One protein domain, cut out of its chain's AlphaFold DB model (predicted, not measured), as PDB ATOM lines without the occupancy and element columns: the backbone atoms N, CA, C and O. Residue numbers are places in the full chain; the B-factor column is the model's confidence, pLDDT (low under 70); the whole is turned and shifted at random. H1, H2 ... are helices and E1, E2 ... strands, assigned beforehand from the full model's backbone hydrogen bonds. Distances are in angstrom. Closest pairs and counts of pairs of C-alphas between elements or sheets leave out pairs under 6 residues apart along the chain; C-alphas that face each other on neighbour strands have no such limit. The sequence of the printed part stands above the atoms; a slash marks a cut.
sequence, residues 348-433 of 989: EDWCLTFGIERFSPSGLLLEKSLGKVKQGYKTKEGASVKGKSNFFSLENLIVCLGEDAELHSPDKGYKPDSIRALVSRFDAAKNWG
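Overview. This is residues 348 to 433 of the 989 residues of the protein "DNA helicase" of Candidatus Diapherotrites archaeon (UniProt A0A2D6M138). A small two-strand hairpin, E1 and E2, sits at one end of the longest helix, H2, and H2 crosses a pair of side-by-side helices, H3 and H4, that run opposite ways. The short helix H1 lies by the other end of H2, and a long loop, residues 404 to 415, joins H3 to H4. The printed part has 86 residues with four named helices and two named strands, in the order H1, H2, E1, E2, H3, H4; the sheet, E1 - E2, is antiparallel, and the class is mostly helix. The whole is compact, with a radius of gyration of the C-alphas of 12.2 A, and spans 33 by 29 by 18 A.

Along the chain. E1 is residues 376 to 378 and E2 is residues 384 to 386. H2 is residues 361 to 375, 20.9 A from first to last C-alpha; C-alpha 361 is at (31.794, 16.721, 247.991). H3 is residues 394 to 403, 14.2 A long, and H4 is residues 416 to 428, 18.3 A long, ending with C-alpha 428 at (51.615, 14.139, 248.304). H1 is residues 348 to 353, 8.5 A long, beginning with C-alpha 348 at (39.724, 26.511, 242.502).

Arrangement. E1 and E2 form an antiparallel hairpin, their directions 167 degrees apart. N 377 and O 385 are 3.0 A apart and N 385 and O 377 are 2.8 A apart, both within hydrogen-bond range. H2 and E1 are near each other, with 5 pairs of C-alphas within 10 A. H2 touches H3 with residues 369 to 373 alone, about perpendicular at 74 degrees; the closest C-alphas are those of Val 373 and Leu 397, 6.5 A. H2 touches H4 with residues 361 to 366 alone, at a steep tilt of 67 degrees, the same way; the closest C-alphas are those of Ser 362 and Ser 418, 5.6 A. H3 and H4 form a helical hairpin and touch at a shallow tilt of 17 degrees, opposite ways, the closest C-alphas being those of Ile 398 and Val 423, 5.4 A. H1 is close to H2 but not clearly touching it, the closest C-alphas being those of Cys 351 and Gly 363, 6.2 A. H1 is apart from H3 and H4. In H1, H2 and H3 every O i to N i+4 pair is within hydrogen-bond range; in H4, 8 of 9 are.

Size, cuts and confidence. The two C-alphas farthest apart are those of Asp 411 and Gly 433, 37.1 A. The printed part has no cut. The link from H3 to H4 is long, with 12 residues. The mean pLDDT of the printed part is 93.6, and no printed residue is under 70.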
ATOM      1  N   GLU A 348      39.692  26.862 243.930       93.62
ATOM      2  CA  GLU A 348      39.724  26.511 242.502       93.62
ATOM      3  C   GLU A 348      41.125  26.073 242.050       93.62
ATOM      4  O   GLU A 348      41.234  25.060 241.366       93.62
ATOM      5  N   ASP A 349      42.187  26.756 242.496       95.19
ATOM      6  CA  ASP A 349      43.582  26.376 242.201       95.19
ATOM      7  C   ASP A 349      43.888  24.959 242.699       95.19
ATOM      8  O   ASP A 349      44.380  24.110 241.952       95.19
ATOM      9  N   TRP A 350      43.536  24.684 243.958       95.75
ATOM     10  CA  TRP A 350      43.693  23.365 244.564       95.75
ATOM     11  C   TRP A 350      42.849  22.297 243.863       95.75
ATOM     12  O   TRP A 350      43.356  21.213 243.580       95.75
ATOM     13  N   CYS A 351      41.582  22.588 243.546       95.81
ATOM     14  CA  CYS A 351      40.715  21.643 242.842       95.81
ATOM     15  C   CYS A 351      41.266  21.289 241.454       95.81
ATOM     16  O   CYS A 351      41.349  20.107 241.124       95.81
ATOM     17  N   LEU A 352      41.702  22.286 240.675       95.00
ATOM     18  CA  LEU A 352      42.299  22.074 239.354       95.00
ATOM     19  C   LEU A 352      43.596  21.258 239.442       95.00
ATOM     20  O   LEU A 352      43.747  20.294 238.698       95.00
ATOM     21  N   THR A 353      44.488  21.580 240.384       95.19
ATOM     22  CA  THR A 353      45.767  20.858 240.546       95.19
ATOM     23  C   THR A 353      45.560  19.403 240.991       95.19
ATOM     24  O   THR A 353      46.279  18.512 240.555       95.19
ATOM     25  N   PHE A 354      44.549  19.132 241.824       95.19
ATOM     26  CA  PHE A 354      44.230  17.787 242.321       95.19
ATOM     27  C   PHE A 354      43.281  16.962 241.430       95.19
ATOM     28  O   PHE A 354      42.902  15.849 241.825       95.19
ATOM     29  N   GLY A 355      42.857  17.490 240.277       93.25
ATOM     30  CA  GLY A 355      41.881  16.839 239.394       93.25
ATOM     31  C   GLY A 355      40.489  16.666 240.024       93.25
ATOM     32  O   GLY A 355      39.791  15.697 239.731       93.25
ATOM     33  N   ILE A 356      40.098  17.567 240.930       94.81
ATOM     34  CA  ILE A 356      38.828  17.538 241.665       94.81
ATOM     35  C   ILE A 356      37.827  18.500 241.013       94.81
ATOM     36  O   ILE A 356      38.123  19.670 240.780       94.81
ATOM     37  N   GLU A 357      36.594  18.046 240.785       93.94
ATOM     38  CA  GLU A 357      35.494  18.943 240.427       93.94
ATOM     39  C   GLU A 357      35.141  19.850 241.620       93.94
ATOM     40  O   GLU A 357      34.788  19.360 242.697       93.94
ATOM     41  N   ARG A 358      35.184  21.175 241.420       92.25
ATOM     42  CA  ARG A 358      34.997  22.196 242.472       92.25
ATOM     43  C   ARG A 358      33.741  22.002 243.328       92.25
ATOM     44  O   ARG A 358      33.797  22.195 244.537       92.25
ATOM     45  N   PHE A 359      32.624  21.617 242.714       94.00
ATOM     46  CA  PHE A 359      31.334  21.452 243.394       94.00
ATOM     47  C   PHE A 359      31.047  20.008 243.843       94.00
ATOM     48  O   PHE A 359      29.977  19.729 244.384       94.00
ATOM     49  N   SER A 360      32.003  19.088 243.668       94.50
ATOM     50  CA  SER A 360      31.931  17.751 244.264       94.50
ATOM     51  C   SER A 360      32.043  17.817 245.797       94.50
ATOM     52  O   SER A 360      32.591  18.785 246.333       94.50
ATOM     53  N   PRO A 361      31.624  16.770 246.538       92.75
ATOM     54  CA  PRO A 361      31.794  16.721 247.991       92.75
ATOM     55  C   PRO A 361      33.243  16.939 248.454       92.75
ATOM     56  O   PRO A 361      33.458  17.559 249.491       92.75
ATOM     57  N   SER A 362      34.233  16.487 247.675       94.56
ATOM     58  CA  SER A 362      35.657  16.700 247.967       94.56
ATOM     59  C   SER A 362      36.111  18.140 247.691       94.56
ATOM     60  O   SER A 362      36.926  18.663 248.442       94.56
ATOM     61  N   GLY A 363      35.573  18.804 246.661       95.81
ATOM     62  CA  GLY A 363      35.858  20.218 246.386       95.81
ATOM     63  C   GLY A 363      35.267  21.145 247.453       95.81
ATOM     64  O   GLY A 363      35.966  21.993 248.003       95.81
ATOM     65  N   LEU A 364      34.016  20.894 247.852       95.69
ATOM     66  CA  LEU A 364      33.346  21.625 248.935       95.69
ATOM     67  C   LEU A 364      34.001  21.379 250.307       95.69
ATOM     68  O   LEU A 364      34.074  22.292 251.128       95.69
ATOM     69  N   LEU A 365      34.501  20.164 250.564       96.62
ATOM     70  CA  LEU A 365      35.302  19.851 251.755       96.62
ATOM     71  C   LEU A 365      36.618  20.642 251.774       96.62
ATOM     72  O   LEU A 365      37.012  21.144 252.825       96.62
ATOM     73  N   LEU A 366      37.282  20.769 250.621       96.81
ATOM     74  CA  LEU A 366      38.531  21.514 250.471       96.81
ATOM     75  C   LEU A 366      38.320  23.018 250.700       96.81
ATOM     76  O   LEU A 366      39.068  23.645 251.447       96.81
ATOM     77  N   GLU A 367      37.270  23.602 250.117       96.31
ATOM     78  CA  GLU A 367      36.915  25.011 250.338       96.31
ATOM     79  C   GLU A 367      36.594  25.284 251.821       96.31
ATOM     80  O   GLU A 367      37.077  26.262 252.403       96.31
ATOM     81  N   LYS A 368      35.872  24.364 252.480       96.06
ATOM     82  CA  LYS A 368      35.559  24.456 253.913       96.06
ATOM     83  C   LYS A 368      36.790  24.276 254.811       96.06
ATOM     84  O   LYS A 368      36.901  24.991 255.807       96.06
ATOM     85  N   SER A 369      37.727  23.381 254.481       96.12
ATOM     86  CA  SER A 369      38.949  23.177 255.280       96.12
ATOM     87  C   SER A 369      39.917  24.363 255.178       96.12
ATOM     88  O   SER A 369      40.460  24.787 256.201       96.12
ATOM     89  N   LEU A 370      40.048  24.987 253.999       95.69
ATOM     90  CA  LEU A 370      40.757  26.265 253.838       95.69
ATOM     91  C   LEU A 370      40.150  27.352 254.743       95.69
ATOM     92  O   LEU A 370      40.879  28.019 255.480       95.69
ATOM     93  N   GLY A 371      38.820  27.500 254.742       95.00
ATOM     94  CA  GLY A 371      38.113  28.442 255.620       95.00
ATOM     95  C   GLY A 371      38.374  28.179 257.109       95.00
ATOM     96  O   GLY A 371      38.758  29.094 257.841       95.00
ATOM     97  N   LYS A 372      38.252  26.917 257.539       95.12
ATOM     98  CA  LYS A 372      38.501  26.460 258.918       95.12
ATOM     99  C   LYS A 372      39.927  26.743 259.396       95.12
ATOM    100  O   LYS A 372      40.100  27.223 260.512       95.12
ATOM    101  N   VAL A 373      40.953  26.518 258.571       94.94
ATOM    102  CA  VAL A 373      42.345  26.823 258.956       94.94
ATOM    103  C   VAL A 373      42.606  28.332 259.024       94.94
ATOM    104  O   VAL A 373      43.317  28.787 259.927       94.94
ATOM    105  N   LYS A 374      42.003  29.134 258.131       93.62
ATOM    106  CA  LYS A 374      42.109  30.602 258.191       93.62
ATOM    107  C   LYS A 374      41.439  31.173 259.450       93.62
ATOM    108  O   LYS A 374      42.063  31.974 260.144       93.62
ATOM    109  N   GLN A 375      40.211  30.748 259.760       94.38
ATOM    110  CA  GLN A 375      39.356  31.343 260.802       94.38
ATOM    111  C   GLN A 375      39.522  30.715 262.198       94.38
ATOM    112  O   GLN A 375      39.421  31.417 263.205       94.38
ATOM    113  N   GLY A 376      39.836  29.422 262.272       94.50
ATOM    114  CA  GLY A 376      39.864  28.636 263.506       94.50
ATOM    115  C   GLY A 376      38.746  27.595 263.547       94.50
ATOM    116  O   GLY A 376      37.756  27.686 262.820       94.50
ATOM    117  N   TYR A 377      38.923  26.570 264.378       95.12
ATOM    118  CA  TYR A 377      38.044  25.402 264.405       95.12
ATOM    119  C   TYR A 377      38.075  24.676 265.760       95.12
ATOM    120  O   TYR A 377      38.821  25.072 266.653       95.12
ATOM    121  N   LYS A 378      37.250  23.635 265.945       95.56
ATOM    122  CA  LYS A 378      37.235  22.825 267.177       95.56
ATOM    123  C   LYS A 378      37.615  21.384 266.875       95.56
ATOM    124  O   LYS A 378      37.072  20.810 265.935       95.56
ATOM    125  N   THR A 379      38.501  20.795 267.673       94.50
ATOM    126  CA  THR A 379      38.842  19.373 267.545       94.50
ATOM    127  C   THR A 379      37.673  18.485 267.982       94.50
ATOM    128  O   THR A 379      36.779  18.935 268.705       94.50
ATOM    129  N   LYS A 380      37.697  17.205 267.595       90.94
ATOM    130  CA  LYS A 380      36.788  16.151 268.095       90.94
ATOM    131  C   LYS A 380      36.715  16.086 269.625       90.94
ATOM    132  O   LYS A 380      35.656  15.811 270.175       90.94
ATOM    133  N   GLU A 381      37.822  16.388 270.298       89.44
ATOM    134  CA  GLU A 381      37.952  16.436 271.763       89.44
ATOM    135  C   GLU A 381      37.386  17.733 272.381       89.44
ATOM    136  O   GLU A 381      37.413  17.921 273.595       89.44
ATOM    137  N   GLY A 382      36.877  18.656 271.557       88.25
ATOM    138  CA  GLY A 382      36.290  19.931 271.974       88.25
ATOM    139  C   GLY A 382      37.286  21.086 272.137       88.25
ATOM    140  O   GLY A 382      36.853  22.222 272.361       88.25
ATOM    141  N   ALA A 383      38.592  20.839 271.986       91.25
ATOM    142  CA  ALA A 383      39.627  21.868 272.089       91.25
ATOM    143  C   ALA A 383      39.522  22.890 270.942       91.25
ATOM    144  O   ALA A 383      39.212  22.544 269.804       91.25
ATOM    145  N   SER A 384      39.784  24.168 271.230       92.19
ATOM    146  CA  SER A 384      39.643  25.258 270.253       92.19
ATOM    147  C   SER A 384      40.980  25.590 269.586       92.19
ATOM    148  O   SER A 384      41.905  26.072 270.242       92.19
ATOM    149  N   VAL A 385      41.082  25.367 268.276       94.00
ATOM    150  CA  VAL A 385      42.262  25.686 267.464       94.00
ATOM    151  C   VAL A 385      42.115  27.100 266.903       94.00
ATOM    152  O   VAL A 385      41.223  27.379 266.101       94.00
ATOM    153  N   LYS A 386      43.012  28.007 267.306       92.94
ATOM    154  CA  LYS A 386      43.034  29.393 266.814       92.94
ATOM    155  C   LYS A 386      43.342  29.436 265.311       92.94
ATOM    156  O   LYS A 386      44.293  28.799 264.855       92.94
ATOM    157  N   GLY A 387      42.573  30.230 264.564       91.44
ATOM    158  CA  GLY A 387      42.799  30.470 263.138       91.44
ATOM    159  C   GLY A 387      44.175  31.061 262.845       91.44
ATOM    160  O   GLY A 387      44.682  31.891 263.604       91.44
ATOM    161  N   LYS A 388      44.779  30.632 261.734       87.94
ATOM    162  CA  LYS A 388      46.129  31.049 261.320       87.94
ATOM    163  C   LYS A 388      46.142  32.151 260.257       87.94
ATOM    164  O   LYS A 388      47.222  32.546 259.820       87.94
ATOM    165  N   SER A 389      44.975  32.672 259.857       86.19
ATOM    166  CA  SER A 389      44.850  33.644 258.764       86.19
ATOM    167  C   SER A 389      45.627  33.154 257.527       86.19
ATOM    168  O   SER A 389      45.515  31.983 257.173       86.19
ATOM    169  N   ASN A 390      46.446  33.989 256.889       83.00
ATOM    170  CA  ASN A 390      47.233  33.612 255.714       83.00
ATOM    171  C   ASN A 390      48.578  32.908 256.024       83.00
ATOM    172  O   ASN A 390      49.381  32.730 255.119       83.00
ATOM    173  N   PHE A 391      48.830  32.471 257.266       86.50
ATOM    174  CA  PHE A 391      50.129  31.928 257.703       86.50
ATOM    175  C   PHE A 391      50.071  30.442 258.110       86.50
ATOM    176  O   PHE A 391      50.579  30.054 259.169       86.50
ATOM    177  N   PHE A 392      49.432  29.601 257.291       90.94
ATOM    178  CA  PHE A 392      49.325  28.155 257.521       90.94
ATOM    179  C   PHE A 392      50.156  27.320 256.536       90.94
ATOM    180  O   PHE A 392      50.373  27.718 255.394       90.94
ATOM    181  N   SER A 393      50.578  26.137 256.985       93.56
ATOM    182  CA  SER A 393      51.258  25.118 256.173       93.56
ATOM    183  C   SER A 393      50.317  23.966 255.782       93.56
ATOM    184  O   SER A 393      49.185  23.885 256.277       93.56
ATOM    185  N   LEU A 394      50.772  23.046 254.923       94.75
ATOM    186  CA  LEU A 394      49.984  21.881 254.488       94.75
ATOM    187  C   LEU A 394      49.612  20.960 255.659       94.75
ATOM    188  O   LEU A 394      48.490  20.464 255.728       94.75
ATOM    189  N   GLU A 395      50.492  20.823 256.652       94.69
ATOM    190  CA  GLU A 395      50.239  20.074 257.892       94.69
ATOM    191  C   GLU A 395      49.036  20.648 258.641       94.69
ATOM    192  O   GLU A 395      48.315  19.923 259.313       94.69
ATOM    193  N   ASN A 396      48.782  21.955 258.537       94.94
ATOM    194  CA  ASN A 396      47.661  22.586 259.230       94.94
ATOM    195  C   ASN A 396      46.325  22.280 258.534       94.94
ATOM    196  O   ASN A 396      45.314  22.155 259.223       94.94
ATOM    197  N   LEU A 397      46.329  22.102 257.207       95.44
ATOM    198  CA  LEU A 397      45.183  21.575 256.457       95.44
ATOM    199  C   LEU A 397      44.968  20.089 256.747       95.44
ATOM    200  O   LEU A 397      43.837  19.690 257.011       95.44
ATOM    201  N   ILE A 398      46.036  19.288 256.776       96.56
ATOM    202  CA  ILE A 398      45.977  17.854 257.096       96.56
ATOM    203  C   ILE A 398      45.438  17.627 258.514       96.56
ATOM    204  O   ILE A 398      44.505  16.848 258.681       96.56
ATOM    205  N   VAL A 399      45.937  18.351 259.522       96.00
ATOM    206  CA  VAL A 399      45.427  18.263 260.903       96.00
ATOM    207  C   VAL A 399      43.989  18.786 261.004       96.00
ATOM    208  O   VAL A 399      43.188  18.191 261.712       96.00
ATOM    209  N   CYS A 400      43.601  19.827 260.256       96.50
ATOM    210  CA  CYS A 400      42.203  20.280 260.234       96.50
ATOM    211  C   CYS A 400      41.253  19.253 259.599       96.50
ATOM    212  O   CYS A 400      40.145  19.057 260.096       96.50
ATOM    213  N   LEU A 401      41.678  18.594 258.516       96.44
ATOM    214  CA  LEU A 401      40.951  17.489 257.890       96.44
ATOM    215  C   LEU A 401      40.902  16.264 258.812       96.44
ATOM    216  O   LEU A 401      39.884  15.581 258.856       96.44
ATOM    217  N   GLY A 402      41.969  16.005 259.569       94.38
ATOM    218  CA  GLY A 402      42.022  14.970 260.595       94.38
ATOM    219  C   GLY A 402      41.055  15.237 261.745       94.38
ATOM    220  O   GLY A 402      40.266  14.357 262.070       94.38
ATOM    221  N   GLU A 403      41.054  16.446 262.313       94.75
ATOM    222  CA  GLU A 403      40.547  16.676 263.670       94.75
ATOM    223  C   GLU A 403      39.321  17.583 263.823       94.75
ATOM    224  O   GLU A 403      38.739  17.565 264.906       94.75
ATOM    225  N   ASP A 404      38.869  18.351 262.821       96.06
ATOM    226  CA  ASP A 404      37.696  19.223 263.024       96.06
ATOM    227  C   ASP A 404      36.400  18.431 263.292       96.06
ATOM    228  O   ASP A 404      35.960  17.606 262.488       96.06
ATOM    229  N   ALA A 405      35.741  18.749 264.406       93.31
ATOM    230  CA  ALA A 405      34.523  18.081 264.859       93.31
ATOM    231  C   ALA A 405      33.320  18.276 263.919       93.31
ATOM    232  O   ALA A 405      32.403  17.457 263.918       93.31
ATOM    233  N   GLU A 406      33.292  19.346 263.117       94.25
ATOM    234  CA  GLU A 406      32.211  19.580 262.158       94.25
ATOM    235  C   GLU A 406      32.435  18.797 260.860       94.25
ATOM    236  O   GLU A 406      31.489  18.216 260.340       94.25
ATOM    237  N   LEU A 407      33.676  18.719 260.361       94.81
ATOM    238  CA  LEU A 407      34.020  17.899 259.192       94.81
ATOM    239  C   LEU A 407      33.759  16.402 259.431       94.81
ATOM    240  O   LEU A 407      33.368  15.709 258.494       94.81
ATOM    241  N   HIS A 408      33.906  15.926 260.674       94.44
ATOM    242  CA  HIS A 408      33.603  14.545 261.095       94.44
ATOM    243  C   HIS A 408      32.203  14.370 261.724       94.44
ATOM    244  O   HIS A 408      31.894  13.297 262.238       94.44
ATOM    245  N   SER A 409      31.342  15.395 261.698       92.44
ATOM    246  CA  SER A 409      29.985  15.316 262.264       92.44
ATOM    247  C   SER A 409      29.092  14.346 261.469       92.44
ATOM    248  O   SER A 409      29.013  14.487 260.247       92.44
ATOM    249  N   PRO A 410      28.342  13.429 262.115       86.69
ATOM    250  CA  PRO A 410      27.385  12.561 261.420       86.69
ATOM    251  C   PRO A 410      26.296  13.321 260.645       86.69
ATOM    252  O   PRO A 410      25.884  12.873 259.579       86.69
ATOM    253  N   ASP A 411      25.860  14.479 261.157       85.62
ATOM    254  CA  ASP A 411      24.726  15.241 260.612       85.62
ATOM    255  C   ASP A 411      25.140  16.360 259.636       85.62
ATOM    256  O   ASP A 411      24.317  16.848 258.860       85.62
ATOM    257  N   LYS A 412      26.394  16.835 259.719       86.06
ATOM    258  CA  LYS A 412      26.886  18.049 259.023       86.06
ATOM    259  C   LYS A 412      28.281  17.918 258.392       86.06
ATOM    260  O   LYS A 412      28.778  18.883 257.802       86.06
ATOM    261  N   GLY A 413      28.916  16.764 258.561       88.62
ATOM    262  CA  GLY A 413      30.260  16.468 258.082       88.62
ATOM    263  C   GLY A 413      30.286  15.805 256.709       88.62
ATOM    264  O   GLY A 413      29.334  15.863 255.932       88.62
ATOM    265  N   TYR A 414      31.421  15.182 256.409       94.62
ATOM    266  CA  TYR A 414      31.719  14.570 255.117       94.62
ATOM    267  C   TYR A 414      32.070  13.093 255.300       94.62
ATOM    268  O   TYR A 414      32.447  12.647 256.383       94.62
ATOM    269  N   LYS A 415      31.965  12.309 254.221       94.31
ATOM    270  CA  LYS A 415      32.329  10.887 254.264       94.31
ATOM    271  C   LYS A 415      33.817  10.732 254.632       94.31
ATOM    272  O   LYS A 415      34.638  11.420 254.019       94.31
ATOM    273  N   PRO A 416      34.189   9.796 255.531       92.81
ATOM    274  CA  PRO A 416      35.584   9.572 255.918       92.81
ATOM    275  C   PRO A 416      36.532   9.365 254.732       92.81
ATOM    276  O   PRO A 416      37.672   9.820 254.767       92.81
ATOM    277  N   ASP A 417      36.058   8.747 253.650       92.62
ATOM    278  CA  ASP A 417      36.872   8.495 252.457       92.62
ATOM    279  C   ASP A 417      37.144   9.765 251.640       92.62
ATOM    280  O   ASP A 417      38.237   9.913 251.103       92.62
ATOM    281  N   SER A 418      36.221  10.736 251.619       94.12
ATOM    282  CA  SER A 418      36.483  12.070 251.050       94.12
ATOM    283  C   SER A 418      37.549  12.820 251.853       94.12
ATOM    284  O   SER A 418      38.390  13.502 251.271       94.12
ATOM    285  N   ILE A 419      37.552  12.654 253.180       95.44
ATOM    286  CA  ILE A 419      38.550  13.247 254.078       95.44
ATOM    287  C   ILE A 419      39.924  12.601 253.845       95.44
ATOM    288  O   ILE A 419      40.888  13.309 253.555       95.44
ATOM    289  N   ARG A 420      40.007  11.262 253.862       94.88
ATOM    290  CA  ARG A 420      41.227  10.494 253.533       94.88
ATOM    291  C   ARG A 420      41.786  10.865 252.154       94.88
ATOM    292  O   ARG A 420      42.984  11.103 252.023       94.88
ATOM    293  N   ALA A 421      40.921  10.969 251.144       94.38
ATOM    294  CA  ALA A 421      41.302  11.288 249.769       94.38
ATOM    295  C   ALA A 421      41.830  12.722 249.580       94.38
ATOM    296  O   ALA A 421      42.566  12.958 248.620       94.38
ATOM    297  N   LEU A 422      41.482  13.667 250.465       96.44
ATOM    298  CA  LEU A 422      42.126  14.984 250.523       96.44
ATOM    299  C   LEU A 422      43.410  14.973 251.352       96.44
ATOM    300  O   LEU A 422      44.385  15.585 250.930       96.44
ATOM    301  N   VAL A 423      43.437  14.279 252.494       97.19
ATOM    302  CA  VAL A 423      44.648  14.159 253.327       97.19
ATOM    303  C   VAL A 423      45.803  13.578 252.510       97.19
ATOM    304  O   VAL A 423      46.857  14.196 252.447       97.19
ATOM    305  N   SER A 424      45.575  12.471 251.795       95.94
ATOM    306  CA  SER A 424      46.567  11.858 250.899       95.94
ATOM    307  C   SER A 424      47.059  12.816 249.800       95.94
ATOM    308  O   SER A 424      48.254  12.862 249.519       95.94
ATOM    309  N   ARG A 425      46.172  13.642 249.226       95.94
ATOM    310  CA  ARG A 425      46.537  14.656 248.218       95.94
ATOM    311  C   ARG A 425      47.381  15.792 248.794       95.94
ATOM    312  O   ARG A 425      48.365  16.185 248.175       95.94
ATOM    313  N   PHE A 426      47.022  16.314 249.967       96.56
ATOM    314  CA  PHE A 426      47.808  17.349 250.643       96.56
ATOM    315  C   PHE A 426      49.146  16.826 251.174       96.56
ATOM    316  O   PHE A 426      50.097  17.598 251.252       96.56
ATOM    317  N   ASP A 427      49.237  15.539 251.512       95.06
ATOM    318  CA  ASP A 427      50.492  14.905 251.908       95.06
ATOM    319  C   ASP A 427      51.421  14.717 250.696       95.06
ATOM    320  O   ASP A 427      52.560  15.176 250.720       95.06
ATOM    321  N   ALA A 428      50.895  14.202 249.577       93.50
ATOM    322  CA  ALA A 428      51.615  14.139 248.304       93.50
ATOM    323  C   ALA A 428      52.079  15.527 247.812       93.50
ATOM    324  O   ALA A 428      53.195  15.659 247.312       93.50
ATOM    325  N   ALA A 429      51.276  16.577 248.020       95.12
ATOM    326  CA  ALA A 429      51.620  17.953 247.647       95.12
ATOM    327  C   ALA A 429      52.846  18.527 248.388       95.12
ATOM    328  O   ALA A 429      53.443  19.493 247.910       95.12
ATOM    329  N   LYS A 430      53.269  17.936 249.517       92.06
ATOM    330  CA  LYS A 430      54.540  18.290 250.177       92.06
ATOM    331  C   LYS A 430      55.739  17.922 249.303       92.06
ATOM    332  O   LYS A 430      56.688  18.696 249.194       92.06
ATOM    333  N   ASN A 431      55.670  16.768 248.634       91.25
ATOM    334  CA  ASN A 431      56.764  16.218 247.832       91.25
ATOM    335  C   ASN A 431      57.054  17.038 246.565       91.25
ATOM    336  O   ASN A 431      58.146  16.929 246.011       91.25
ATOM    337  N   TRP A 432      56.127  17.910 246.145       93.81
ATOM    338  CA  TRP A 432      56.356  18.891 245.079       93.81
ATOM    339  C   TRP A 432      57.440  19.923 245.436       93.81
ATOM    340  O   TRP A 432      58.011  20.541 244.545       93.81
ATOM    341  N   GLY A 433      57.718  20.156 246.726       93.25
ATOM    342  CA  GLY A 433      58.798  21.049 247.163       93.25
ATOM    343  C   GLY A 433      58.589  22.544 246.885       93.25
ATOM    344  O   GLY A 433      59.512  23.324 247.103       93.25
TER     345      GLY A 433